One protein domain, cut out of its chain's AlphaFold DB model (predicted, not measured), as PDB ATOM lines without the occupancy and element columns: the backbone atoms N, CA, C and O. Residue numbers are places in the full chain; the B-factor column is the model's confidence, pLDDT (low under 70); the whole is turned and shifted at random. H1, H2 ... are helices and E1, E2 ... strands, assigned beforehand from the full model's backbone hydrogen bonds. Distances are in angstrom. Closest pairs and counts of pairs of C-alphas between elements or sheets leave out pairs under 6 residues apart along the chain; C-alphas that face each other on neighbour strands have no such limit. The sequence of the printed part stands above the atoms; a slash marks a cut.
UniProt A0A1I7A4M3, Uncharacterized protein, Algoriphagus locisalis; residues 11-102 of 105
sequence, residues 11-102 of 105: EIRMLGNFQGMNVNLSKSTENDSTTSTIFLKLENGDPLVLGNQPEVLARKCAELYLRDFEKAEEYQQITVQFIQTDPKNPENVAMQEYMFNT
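AT A GLANCE: This is residues 11 to 102 of the 105 residues of an uncharacterized protein of Algoriphagus locisalis (UniProt A0A1I7A4M3). Two long strand hairpins, E1 with E2 and E3 with E4, lie side by side in one twisted sheet, and helix H3 packs across E2, E3 and E4, with the short H1 beside it and H2 near one end of H3. These are two layers, H3 being on one face of the sheet. The printed part has 92 residues, in the order H1 E1 E2 H2 H3 E3 E4; the mixed sheet has the order E1, E2, E3, E4, and the class is mixed, helices and strands. It is compact, with a radius of gyration of the C-alphas of 13.9 A, yet elongated, spanning 44 by 28 by 20 A.

IN THESE COORDINATES: E1 is residues 20 to 30, 31.3 A; E2 33 to 43, 31.2 A; E3 77 to 86, 29.0 A; E4 89 to 101, 34.4 A, ending at C-alpha 101 (43.940, 16.053, -1.126). H3 is residues 54 to 68, 21.7 A; H2 47 to 52; H1 11 to 16, from C-alpha 11 (39.750, -3.515, -8.292).

HOW THE PARTS SIT: E1 and E2 are antiparallel, with N 24 and O 39 at 2.9 A. E2 and E3 are parallel, with N 40 and O 79 at 2.9 A; E2, H2, H3 and E3 form a strand-helix-strand unit, parallel neighbours joined through helices, with a right-handed crossover. E3 and E4 are antiparallel, with N 80 and O 98 at 2.8 A; E4 bends by 51 degrees at residue 92. H3 is on the sheet at a height of 8.9 A and runs across the strands, at 70 degrees to E4 on the local plane; the closest C-alphas of H3 and E3 are Ala 58 and Val 80, 5.9 A. H1 touches H3, at Ile 12 and Cys 61, 5.7 A, at a shallow tilt of 9 degrees, opposite ways, and only grazes the sheet. H2 is not on the sheet; it is close to but not clearly touching H3, with closest C-alphas Leu 50 and Leu 57 at 7.5 A. O i to N i+4 pairs within hydrogen-bond range are 1 of 2 in H1, 1 of 2 in H2 and 10 of 11 in H3.

THE WHOLE: The C-alphas farthest apart are Asp 32 and Lys 88, 45.1 A. The printed part has no cut and no long link. Mean pLDDT of the printed part is 93.8; no printed residue is under 70.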
ATOM      1  N   GLU A  11      39.092  -4.292  -7.238       95.56
ATOM      2  CA  GLU A  11      39.750  -3.515  -8.292       95.56
ATOM      3  C   GLU A  11      41.087  -2.938  -7.800       95.56
ATOM      4  O   GLU A  11      42.109  -3.110  -8.463       95.56
ATOM      5  N   ILE A  12      41.110  -2.349  -6.597       96.25
ATOM      6  CA  ILE A  12      42.337  -1.842  -5.962       96.25
ATOM      7  C   ILE A  12      43.316  -2.986  -5.690       96.25
ATOM      8  O   ILE A  12      44.510  -2.836  -5.951       96.25
ATOM      9  N   ARG A  13      42.828  -4.148  -5.230       96.38
ATOM     10  CA  ARG A  13      43.681  -5.325  -5.001       96.38
ATOM     11  C   ARG A  13      44.448  -5.710  -6.258       96.38
ATOM     12  O   ARG A  13      45.664  -5.891  -6.206       96.38
ATOM     13  N   MET A  14      43.733  -5.827  -7.375       96.81
ATOM     14  CA  MET A  14      44.299  -6.264  -8.647       96.81
ATOM     15  C   MET A  14      45.316  -5.269  -9.215       96.81
ATOM     16  O   MET A  14      46.239  -5.702  -9.897       96.81
ATOM     17  N   LEU A  15      45.196  -3.966  -8.918       96.25
ATOM     18  CA  LEU A  15      46.140  -2.961  -9.416       96.25
ATOM     19  C   LEU A  15      47.581  -3.219  -8.980       96.25
ATOM     20  O   LEU A  15      48.483  -2.993  -9.777       96.25
ATOM     21  N   GLY A  16      47.793  -3.656  -7.738       95.56
ATOM     22  CA  GLY A  16      49.127  -3.927  -7.193       95.56
ATOM     23  C   GLY A  16      49.359  -5.376  -6.789       95.56
ATOM     24  O   GLY A  16      50.390  -5.665  -6.191       95.56
ATOM     25  N   ASN A  17      48.413  -6.276  -7.074       96.88
ATOM     26  CA  ASN A  17      48.404  -7.651  -6.568       96.88
ATOM     27  C   ASN A  17      48.599  -7.709  -5.037       96.88
ATOM     28  O   ASN A  17      49.428  -8.458  -4.520       96.88
ATOM     29  N   PHE A  18      47.874  -6.852  -4.309       97.12
ATOM     30  CA  PHE A  18      48.035  -6.700  -2.861       97.12
ATOM     31  C   PHE A  18      47.495  -7.914  -2.098       97.12
ATOM     32  O   PHE A  18      46.391  -8.404  -2.358       97.12
ATOM     33  N   GLN A  19      48.242  -8.373  -1.098       96.12
ATOM     34  CA  GLN A  19      47.832  -9.496  -0.255       96.12
ATOM     35  C   GLN A  19      46.944  -9.013   0.896       96.12
ATOM     36  O   GLN A  19      45.887  -9.593   1.154       96.12
ATOM     37  N   GLY A  20      47.324  -7.902   1.529       95.12
ATOM     38  CA  GLY A  20      46.557  -7.247   2.589       95.12
ATOM     39  C   GLY A  20      46.060  -5.873   2.153       95.12
ATOM     40  O   GLY A  20      46.730  -5.161   1.407       95.12
ATOM     41  N   MET A  21      44.862  -5.506   2.601       95.56
ATOM     42  CA  MET A  21      44.300  -4.174   2.392       95.56
ATOM     43  C   MET A  21      43.532  -3.757   3.641       95.56
ATOM     44  O   MET A  21      42.705  -4.519   4.146       95.56
ATOM     45  N   ASN A  22      43.790  -2.554   4.141       93.38
ATOM     46  CA  ASN A  22      43.124  -2.020   5.322       93.38
ATOM     47  C   ASN A  22      42.907  -0.513   5.189       93.38
ATOM     48  O   ASN A  22      43.675   0.176   4.522       93.38
ATOM     49  N   VAL A  23      41.871  -0.003   5.850       93.94
ATOM     50  CA  VAL A  23      41.633   1.433   5.961       93.94
ATOM     51  C   VAL A  23      41.643   1.836   7.423       93.94
ATOM     52  O   VAL A  23      40.956   1.241   8.255       93.94
ATOM     53  N   ASN A  24      42.386   2.895   7.723       92.81
ATOM     54  CA  ASN A  24      42.296   3.598   8.989       92.81
ATOM     55  C   ASN A  24      41.796   5.026   8.751       92.81
ATOM     56  O   ASN A  24      42.215   5.689   7.810       92.81
ATOM     57  N   LEU A  25      40.882   5.488   9.597       92.69
ATOM     58  CA  LEU A  25      40.322   6.831   9.527       92.69
ATOM     59  C   LEU A  25      40.820   7.591  10.749       92.69
ATOM     60  O   LEU A  25      40.633   7.133  11.877       92.69
ATOM     61  N   SER A  26      41.452   8.737  10.524       92.19
ATOM     62  CA  SER A  26      42.017   9.567  11.581       92.19
ATOM     63  C   SER A  26      41.435  10.968  11.527       92.19
ATOM     64  O   SER A  26      41.131  11.487  10.454       92.19
ATOM     65  N   LYS A  27      41.301  11.587  12.698       91.25
ATOM     66  CA  LYS A  27      41.045  13.016  12.845       91.25
ATOM     67  C   LYS A  27      42.084  13.564  13.807       91.25
ATOM     68  O   LYS A  27      42.202  13.059  14.921       91.25
ATOM     69  N   SER A  28      42.827  14.568  13.371       89.38
ATOM     70  CA  SER A  28      43.787  15.292  14.201       89.38
ATOM     71  C   SER A  28      43.344  16.739  14.325       89.38
ATOM     72  O   SER A  28      42.878  17.323  13.347       89.38
ATOM     73  N   THR A  29      43.490  17.313  15.514       88.81
ATOM     74  CA  THR A  29      43.198  18.725  15.761       88.81
ATOM     75  C   THR A  29      44.479  19.421  16.183       88.81
ATOM     76  O   THR A  29      45.073  19.067  17.200       88.81
ATOM     77  N   GLU A  30      44.892  20.418  15.409       86.94
ATOM     78  CA  GLU A  30      46.075  21.230  15.682       86.94
ATOM     79  C   GLU A  30      45.744  22.703  15.408       86.94
ATOM     80  O   GLU A  30      45.177  23.037  14.364       86.94
ATOM     81  N   ASN A  31      46.065  23.581  16.368       79.81
ATOM     82  CA  ASN A  31      45.825  25.030  16.300       79.81
ATOM     83  C   ASN A  31      44.393  25.405  15.850       79.81
ATOM     84  O   ASN A  31      44.218  26.172  14.908       79.81
ATOM     85  N   ASP A  32      43.377  24.822  16.499       84.06
ATOM     86  CA  ASP A  32      41.939  24.993  16.208       84.06
ATOM     87  C   ASP A  32      41.472  24.548  14.806       84.06
ATOM     88  O   ASP A  32      40.300  24.706  14.457       84.06
ATOM     89  N   SER A  33      42.342  23.914  14.014       81.81
ATOM     90  CA  SER A  33      41.977  23.261  12.755       81.81
ATOM     91  C   SER A  33      41.866  21.750  12.953       81.81
ATOM     92  O   SER A  33      42.694  21.143  13.629       81.81
ATOM     93  N   THR A  34      40.824  21.131  12.394       88.81
ATOM     94  CA  THR A  34      40.675  19.669  12.391       88.81
ATOM     95  C   THR A  34      40.921  19.137  10.991       88.81
ATOM     96  O   THR A  34      40.202  19.504  10.063       88.81
ATOM     97  N   THR A  35      41.888  18.233  10.863       90.75
ATOM     98  CA  THR A  35      42.193  17.511   9.628       90.75
ATOM     99  C   THR A  35      41.748  16.066   9.775       90.75
ATOM    100  O   THR A  35      42.186  15.348  10.674       90.75
ATOM    101  N   SER A  36      40.854  15.642   8.892       94.50
ATOM    102  CA  SER A  36      40.386  14.268   8.761       94.50
ATOM    103  C   SER A  36      41.126  13.600   7.603       94.50
ATOM    104  O   SER A  36      41.041  14.054   6.458       94.50
ATOM    105  N   THR A  37      41.823  12.505   7.900       95.44
ATOM    106  CA  THR A  37      42.687  11.784   6.957       95.44
ATOM    107  C   THR A  37      42.253  10.327   6.832       95.44
ATOM    108  O   THR A  37      42.036   9.635   7.831       95.44
ATOM    109  N   ILE A  38      42.149   9.853   5.594       95.50
ATOM    110  CA  ILE A  38      41.978   8.441   5.245       95.50
ATOM    111  C   ILE A  38      43.370   7.838   5.050       95.50
ATOM    112  O   ILE A  38      44.153   8.352   4.265       95.50
ATOM    113  N   PHE A  39      43.672   6.725   5.705       96.31
ATOM    114  CA  PHE A  39      44.884   5.942   5.466       96.31
ATOM    115  C   PHE A  39      44.515   4.643   4.760       96.31
ATOM    116  O   PHE A  39      43.938   3.745   5.375       96.31
ATOM    117  N   LEU A  40      44.860   4.544   3.477       96.75
ATOM    118  CA  LEU A  40      44.672   3.353   2.655       96.75
ATOM    119  C   LEU A  40      45.953   2.513   2.680       96.75
ATOM    120  O   LEU A  40      46.932   2.838   2.012       96.75
ATOM    121  N   LYS A  41      45.947   1.432   3.458       97.00
ATOM    122  CA  LYS A  41      47.089   0.530   3.648       97.00
ATOM    123  C   LYS A  41      47.006  -0.639   2.681       97.00
ATOM    124  O   LYS A  41      46.001  -1.349   2.670       97.00
ATOM    125  N   LEU A  42      48.056  -0.838   1.895       97.75
ATOM    126  CA  LEU A  42      48.135  -1.839   0.837       97.75
ATOM    127  C   LEU A  42      49.418  -2.658   1.029       97.75
ATOM    128  O   LEU A  42      50.528  -2.138   0.918       97.75
ATOM    129  N   GLU A  43      49.266  -3.935   1.364       97.25
ATOM    130  CA  GLU A  43      50.336  -4.775   1.907       97.25
ATOM    131  C   GLU A  43      50.801  -5.839   0.909       97.25
ATOM    132  O   GLU A  43      49.989  -6.509   0.263       97.25
ATOM    133  N   ASN A  44      52.120  -6.033   0.843       96.75
ATOM    134  CA  ASN A  44      52.809  -7.093   0.106       96.75
ATOM    135  C   ASN A  44      52.352  -7.219  -1.357       96.75
ATOM    136  O   ASN A  44      52.119  -8.321  -1.857       96.75
ATOM    137  N   GLY A  45      52.194  -6.074  -2.029       96.06
ATOM    138  CA  GLY A  45      51.954  -6.004  -3.472       96.06
ATOM    139  C   GLY A  45      53.167  -6.437  -4.298       96.06
ATOM    140  O   GLY A  45      54.281  -6.528  -3.779       96.06
ATOM    141  N   ASP A  46      52.954  -6.677  -5.589       95.62
ATOM    142  CA  ASP A  46      53.991  -7.097  -6.534       95.62
ATOM    143  C   ASP A  46      55.109  -6.033  -6.649       95.62
ATOM    144  O   ASP A  46      54.838  -4.894  -7.058       95.62
ATOM    145  N   PRO A  47      56.376  -6.376  -6.333       91.81
ATOM    146  CA  PRO A  47      57.499  -5.445  -6.406       91.81
ATOM    147  C   PRO A  47      57.727  -4.828  -7.792       91.81
ATOM    148  O   PRO A  47      58.192  -3.693  -7.874       91.81
ATOM    149  N   LEU A  48      57.410  -5.539  -8.880       93.00
ATOM    150  CA  LEU A  48      57.576  -5.020 -10.243       93.00
ATOM    151  C   LEU A  48      56.565  -3.914 -10.547       93.00
ATOM    152  O   LEU A  48      56.888  -2.937 -11.222       93.00
ATOM    153  N   VAL A  49      55.350  -4.060 -10.022       91.75
ATOM    154  CA  VAL A  49      54.284  -3.068 -10.173       91.75
ATOM    155  C   VAL A  49      54.585  -1.834  -9.323       91.75
ATOM    156  O   VAL A  49      54.492  -0.707  -9.810       91.75
ATOM    157  N   LEU A  50      55.024  -2.046  -8.079       89.56
ATOM    158  CA  LEU A  50      55.391  -0.975  -7.151       89.56
ATOM    159  C   LEU A  50      56.657  -0.217  -7.581       89.56
ATOM    160  O   LEU A  50      56.739   0.990  -7.396       89.56
ATOM    161  N   GLY A  51      57.641  -0.895  -8.173       86.69
ATOM    162  CA  GLY A  51      58.933  -0.297  -8.521       86.69
ATOM    163  C   GLY A  51      58.940   0.592  -9.770       86.69
ATOM    164  O   GLY A  51      59.921   1.297  -9.990       86.69
ATOM    165  N   ASN A  52      57.891   0.567 -10.600       87.44
ATOM    166  CA  ASN A  52      57.869   1.303 -11.868       87.44
ATOM    167  C   ASN A  52      57.445   2.773 -11.688       87.44
ATOM    168  O   ASN A  52      58.216   3.688 -11.961       87.44
ATOM    169  N   GLN A  53      56.205   2.999 -11.236       91.56
ATOM    170  CA  GLN A  53      55.618   4.333 -11.033       91.56
ATOM    171  C   GLN A  53      54.705   4.323  -9.792       91.56
ATOM    172  O   GLN A  53      53.476   4.363  -9.924       91.56
ATOM    173  N   PRO A  54      55.279   4.231  -8.581       94.12
ATOM    174  CA  PRO A  54      54.508   4.007  -7.360       94.12
ATOM    175  C   PRO A  54      53.528   5.141  -7.048       94.12
ATOM    176  O   PRO A  54      52.409   4.872  -6.631       94.12
ATOM    177  N   GLU A  55      53.886   6.398  -7.321       96.50
ATOM    178  CA  GLU A  55      52.985   7.536  -7.098       96.50
ATOM    179  C   GLU A  55      51.747   7.489  -8.009       96.50
ATOM    180  O   GLU A  55      50.632   7.739  -7.555       96.50
ATOM    181  N   VAL A  56      51.913   7.102  -9.280       96.81
ATOM    182  CA  VAL A  56      50.794   6.957 -10.229       96.81
ATOM    183  C   VAL A  56      49.862   5.830  -9.790       96.81
ATOM    184  O   VAL A  56      48.641   5.986  -9.813       96.81
ATOM    185  N   LEU A  57      50.431   4.707  -9.347       97.44
ATOM    186  CA  LEU A  57      49.662   3.610  -8.768       97.44
ATOM    187  C   LEU A  57      48.907   4.067  -7.513       97.44
ATOM    188  O   LEU A  57      47.712   3.808  -7.399       97.44
ATOM    189  N   ALA A  58      49.578   4.774  -6.602       98.06
ATOM    190  CA  ALA A  58      48.977   5.292  -5.380       98.06
ATOM    191  C   ALA A  58      47.816   6.245  -5.686       98.06
ATOM    192  O   ALA A  58      46.733   6.089  -5.123       98.06
ATOM    193  N   ARG A  59      48.003   7.166  -6.638       97.94
ATOM    194  CA  ARG A  59      46.960   8.087  -7.097       97.94
ATOM    195  C   ARG A  59      45.740   7.332  -7.627       97.94
ATOM    196  O   ARG A  59      44.621   7.652  -7.246       97.94
ATOM    197  N   LYS A  60      45.948   6.287  -8.437       97.31
ATOM    198  CA  LYS A  60      44.858   5.455  -8.966       97.31
ATOM    199  C   LYS A  60      44.129   4.676  -7.866       97.31
ATOM    200  O   LYS A  60      42.906   4.573  -7.892       97.31
ATOM    201  N   CYS A  61      44.856   4.141  -6.884       97.12
ATOM    202  CA  CYS A  61      44.247   3.488  -5.724       97.12
ATOM    203  C   CYS A  61      43.398   4.466  -4.897       97.12
ATOM    204  O   CYS A  61      42.303   4.103  -4.472       97.12
ATOM    205  N   ALA A  62      43.886   5.694  -4.687       97.62
ATOM    206  CA  ALA A  62      43.162   6.742  -3.976       97.62
ATOM    207  C   ALA A  62      41.869   7.139  -4.704       97.62
ATOM    208  O   ALA A  62      40.806   7.135  -4.090       97.62
ATOM    209  N   GLU A  63      41.950   7.393  -6.012       97.12
ATOM    210  CA  GLU A  63      40.801   7.721  -6.864       97.12
ATOM    211  C   GLU A  63      39.715   6.637  -6.793       97.12
ATOM    212  O   GLU A  63      38.554   6.926  -6.502       97.12
ATOM    213  N   LEU A  64      40.099   5.368  -6.982       96.19
ATOM    214  CA  LEU A  64      39.167   4.241  -6.909       96.19
ATOM    215  C   LEU A  64      38.524   4.098  -5.531       96.19
ATOM    216  O   LEU A  64      37.342   3.776  -5.438       96.19
ATOM    217  N   TYR A  65      39.293   4.311  -4.461       95.44
ATOM    218  CA  TYR A  65      38.757   4.207  -3.112       95.44
ATOM    219  C   TYR A  65      37.745   5.321  -2.832       95.44
ATOM    220  O   TYR A  65      36.647   5.039  -2.357       95.44
ATOM    221  N   LEU A  66      38.094   6.570  -3.156       94.56
ATOM    222  CA  LEU A  66      37.239   7.732  -2.915       94.56
ATOM    223  C   LEU A  66      35.948   7.686  -3.737       94.56
ATOM    224  O   LEU A  66      34.900   8.035  -3.201       94.56
ATOM    225  N   ARG A  67      35.994   7.183  -4.983       92.06
ATOM    226  CA  ARG A  67      34.811   6.993  -5.845       92.06
ATOM    227  C   ARG A  67      33.692   6.217  -5.147       92.06
ATOM    228  O   ARG A  67      32.520   6.557  -5.289       92.06
ATOM    229  N   ASP A  68      34.061   5.169  -4.413       86.75
ATOM    230  CA  ASP A  68      33.116   4.229  -3.807       86.75
ATOM    231  C   ASP A  68      32.926   4.479  -2.290       86.75
ATOM    232  O   ASP A  68      32.124   3.800  -1.637       86.75
ATOM    233  N   PHE A  69      33.648   5.446  -1.705       90.00
ATOM    234  CA  PHE A  69      33.596   5.763  -0.278       90.00
ATOM    235  C   PHE A  69      32.530   6.824   0.023       90.00
ATOM    236  O   PHE A  69      32.721   8.013  -0.204       90.00
ATOM    237  N   GLU A  70      31.422   6.390   0.629       86.31
ATOM    238  CA  GLU A  70      30.235   7.219   0.915       86.31
ATOM    239  C   GLU A  70      30.537   8.520   1.680       86.31
ATOM    240  O   GLU A  70      29.813   9.500   1.539       86.31
ATOM    241  N   LYS A  71      31.604   8.543   2.486       87.56
ATOM    242  CA  LYS A  71      31.978   9.690   3.324       87.56
ATOM    243  C   LYS A  71      33.204  10.446   2.826       87.56
ATOM    244  O   LYS A  71      33.799  11.171   3.614       87.56
ATOM    245  N   ALA A  72      33.610  10.274   1.566       87.62
ATOM    246  CA  ALA A  72      34.807  10.916   1.014       87.62
ATOM    247  C   ALA A  72      34.840  12.433   1.264       87.62
ATOM    248  O   ALA A  72      35.867  12.956   1.686       87.62
ATOM    249  N   GLU A  73      33.695  13.105   1.122       89.44
ATOM    250  CA  GLU A  73      33.545  14.553   1.327       89.44
ATOM    251  C   GLU A  73      33.814  15.018   2.773       89.44
ATOM    252  O   GLU A  73      34.114  16.188   3.007       89.44
ATOM    253  N   GLU A  74      33.740  14.123   3.768       92.00
ATOM    254  CA  GLU A  74      34.054  14.455   5.166       92.00
ATOM    255  C   GLU A  74      35.571  14.515   5.439       92.00
ATOM    256  O   GLU A  74      35.991  15.002   6.495       92.00
ATOM    257  N   TYR A  75      36.398  14.011   4.517       94.06
ATOM    258  CA  TYR A  75      37.847  13.899   4.672       94.06
ATOM    259  C   TYR A  75      38.568  14.888   3.770       94.06
ATOM    260  O   TYR A  75      38.189  15.092   2.623       94.06
ATOM    261  N   GLN A  76      39.630  15.499   4.291       95.94
ATOM    262  CA  GLN A  76      40.437  16.472   3.552       95.94
ATOM    263  C   GLN A  76      41.594  15.789   2.821       95.94
ATOM    264  O   GLN A  76      42.042  16.265   1.779       95.94
ATOM    265  N   GLN A  77      42.086  14.677   3.370       96.88
ATOM    266  CA  GLN A  77      43.275  13.996   2.872       96.88
ATOM    267  C   GLN A  77      43.075  12.489   2.765       96.88
ATOM    268  O   GLN A  77      42.374  11.874   3.575       96.88
ATOM    269  N   ILE A  78      43.772  11.895   1.802       97.50
ATOM    270  CA  ILE A  78      43.995  10.457   1.714       97.50
ATOM    271  C   ILE A  78      45.494  10.180   1.586       97.50
ATOM    272  O   ILE A  78      46.175  10.743   0.731       97.50
ATOM    273  N   THR A  79      46.000   9.293   2.436       97.88
ATOM    274  CA  THR A  79      47.374   8.799   2.417       97.88
ATOM    275  C   THR A  79      47.360   7.330   2.025       97.88
ATOM    276  O   THR A  79      46.810   6.490   2.740       97.88
ATOM    277  N   VAL A  80      47.971   7.009   0.891       98.19
ATOM    278  CA  VAL A  80      48.170   5.632   0.434       98.19
ATOM    279  C   VAL A  80      49.509   5.134   0.953       98.19
ATOM    280  O   VAL A  80      50.543   5.750   0.700       98.19
ATOM    281  N   GLN A  81      49.487   4.024   1.685       98.06
ATOM    282  CA  GLN A  81      50.661   3.404   2.288       98.06
ATOM    283  C   GLN A  81      50.916   2.049   1.627       98.06
ATOM    284  O   GLN A  81      50.135   1.113   1.814       98.06
ATOM    285  N   PHE A  82      52.014   1.923   0.883       97.94
ATOM    286  CA  PHE A  82      52.510   0.622   0.440       97.94
ATOM    287  C   PHE A  82      53.406   0.033   1.520       97.94
ATOM    288  O   PHE A  82      54.416   0.632   1.885       97.94
ATOM    289  N   ILE A  83      53.033  -1.140   2.022       97.31
ATOM    290  CA  ILE A  83      53.713  -1.816   3.126       97.31
ATOM    291  C   ILE A  83      54.271  -3.132   2.596       97.31
ATOM    292  O   ILE A  83      53.534  -3.953   2.057       97.31
ATOM    293  N   GLN A  84      55.575  -3.331   2.728       95.88
ATOM    294  CA  GLN A  84      56.263  -4.558   2.339       95.88
ATOM    295  C   GLN A  84      56.905  -5.171   3.573       95.88
ATOM    296  O   GLN A  84      57.708  -4.526   4.246       95.88
ATOM    297  N   THR A  85      56.556  -6.416   3.859       95.31
ATOM    298  CA  THR A  85      57.084  -7.185   4.981       95.31
ATOM    299  C   THR A  85      57.961  -8.310   4.447       95.31
ATOM    300  O   THR A  85      57.562  -9.030   3.530       95.31
ATOM    301  N   ASP A  86      59.152  -8.494   5.018       91.69
ATOM    302  CA  ASP A  86      60.005  -9.626   4.652       91.69
ATOM    303  C   ASP A  86      59.329 -10.949   5.077       91.69
ATOM    304  O   ASP A  86      59.074 -11.156   6.269       91.69
ATOM    305  N   PRO A  87      59.063 -11.890   4.150       88.31
ATOM    306  CA  PRO A  87      58.398 -13.150   4.477       88.31
ATOM    307  C   PRO A  87      59.207 -14.043   5.431       88.31
ATOM    308  O   PRO A  87      58.645 -14.950   6.042       88.31
ATOM    309  N   LYS A  88      60.523 -13.824   5.556       93.50
ATOM    310  CA  LYS A  88      61.407 -14.557   6.474       93.50
ATOM    311  C   LYS A  88      61.608 -13.839   7.805       93.50
ATOM    312  O   LYS A  88      62.033 -14.479   8.765       93.50
ATOM    313  N   ASN A  89      61.327 -12.541   7.863       92.19
ATOM    314  CA  ASN A  89      61.410 -11.747   9.080       92.19
ATOM    315  C   ASN A  89      60.283 -10.700   9.119       92.19
ATOM    316  O   ASN A  89      60.494  -9.567   8.686       92.19
ATOM    317  N   PRO A  90      59.107 -11.048   9.670       87.69
ATOM    318  CA  PRO A  90      57.948 -10.160   9.675       87.69
ATOM    319  C   PRO A  90      58.138  -8.822  10.405       87.69
ATOM    320  O   PRO A  90      57.351  -7.902  10.203       87.69
ATOM    321  N   GLU A  91      59.171  -8.696  11.245       92.12
ATOM    322  CA  GLU A  91      59.520  -7.433  11.906       92.12
ATOM    323  C   GLU A  91      60.205  -6.441  10.955       92.12
ATOM    324  O   GLU A  91      60.226  -5.238  11.215       92.12
ATOM    325  N   ASN A  92      60.756  -6.923   9.838       94.25
ATOM    326  CA  ASN A  92      61.368  -6.083   8.822       94.25
ATOM    327  C   ASN A  92      60.294  -5.559   7.860       94.25
ATOM    328  O   ASN A  92      59.827  -6.278   6.971       94.25
ATOM    329  N   VAL A  93      59.908  -4.299   8.060       94.81
ATOM    330  CA  VAL A  93      58.855  -3.621   7.299       94.81
ATOM    331  C   VAL A  93      59.427  -2.406   6.577       94.81
ATOM    332  O   VAL A  93      60.029  -1.528   7.192       94.81
ATOM    333  N   ALA A  94      59.182  -2.325   5.272       94.75
ATOM    334  CA  ALA A  94      59.388  -1.127   4.472       94.75
ATOM    335  C   ALA A  94      58.033  -0.476   4.171       94.75
ATOM    336  O   ALA A  94      57.096  -1.155   3.750       94.75
ATOM    337  N   MET A  95      57.931   0.839   4.370       95.50
ATOM    338  CA  MET A  95      56.718   1.611   4.104       95.50
ATOM    339  C   MET A  95      57.026   2.782   3.174       95.50
ATOM    340  O   MET A  95      58.016   3.487   3.365       95.50
ATOM    341  N   GLN A  96      56.167   2.982   2.178       96.50
ATOM    342  CA  GLN A  96      56.168   4.155   1.304       96.50
ATOM    343  C   GLN A  96      54.804   4.830   1.387       96.50
ATOM    344  O   GLN A  96      53.782   4.146   1.330       96.50
ATOM    345  N   GLU A  97      54.791   6.154   1.512       97.56
ATOM    346  CA  GLU A  97      53.573   6.938   1.711       97.56
ATOM    347  C   GLU A  97      53.394   7.972   0.601       97.56
ATOM    348  O   GLU A  97      54.339   8.667   0.227       97.56
ATOM    349  N   TYR A  98      52.161   8.094   0.114       97.94
ATOM    350  CA  TYR A  98      51.759   9.076  -0.889       97.94
ATOM    351  C   TYR A  98      50.492   9.779  -0.413       97.94
ATOM    352  O   TYR A  98      49.467   9.131  -0.201       97.94
ATOM    353  N   MET A  99      50.573  11.092  -0.219       97.69
ATOM    354  CA  MET A  99      49.487  11.906   0.323       97.69
ATOM    355  C   MET A  99      48.855  12.755  -0.780       97.69
ATOM    356  O   MET A  99      49.562  13.416  -1.536       97.69
ATOM    357  N   PHE A 100      47.525  12.771  -0.822       97.62
ATOM    358  CA  PHE A 100      46.729  13.552  -1.767       97.62
ATOM    359  C   PHE A 100      45.622  14.309  -1.031       97.62
ATOM    360  O   PHE A 100      45.136  13.846   0.009       97.62
ATOM    361  N   ASN A 101      45.185  15.445  -1.582       96.69
ATOM    362  CA  ASN A 101      43.940  16.053  -1.126       96.69
ATOM    363  C   ASN A 101      42.775  15.299  -1.763       96.69
ATOM    364  O   ASN A 101      42.829  14.921  -2.932       96.69
ATOM    365  N   THR A 102      41.699  15.088  -1.015       94.75
ATOM    366  CA  THR A 102      40.514  14.395  -1.549       94.75
ATOM    367  C   THR A 102      39.870  15.156  -2.707       94.75
ATOM    368  O   THR A 102      39.364  14.531  -3.628       94.75
TER     369      THR A 102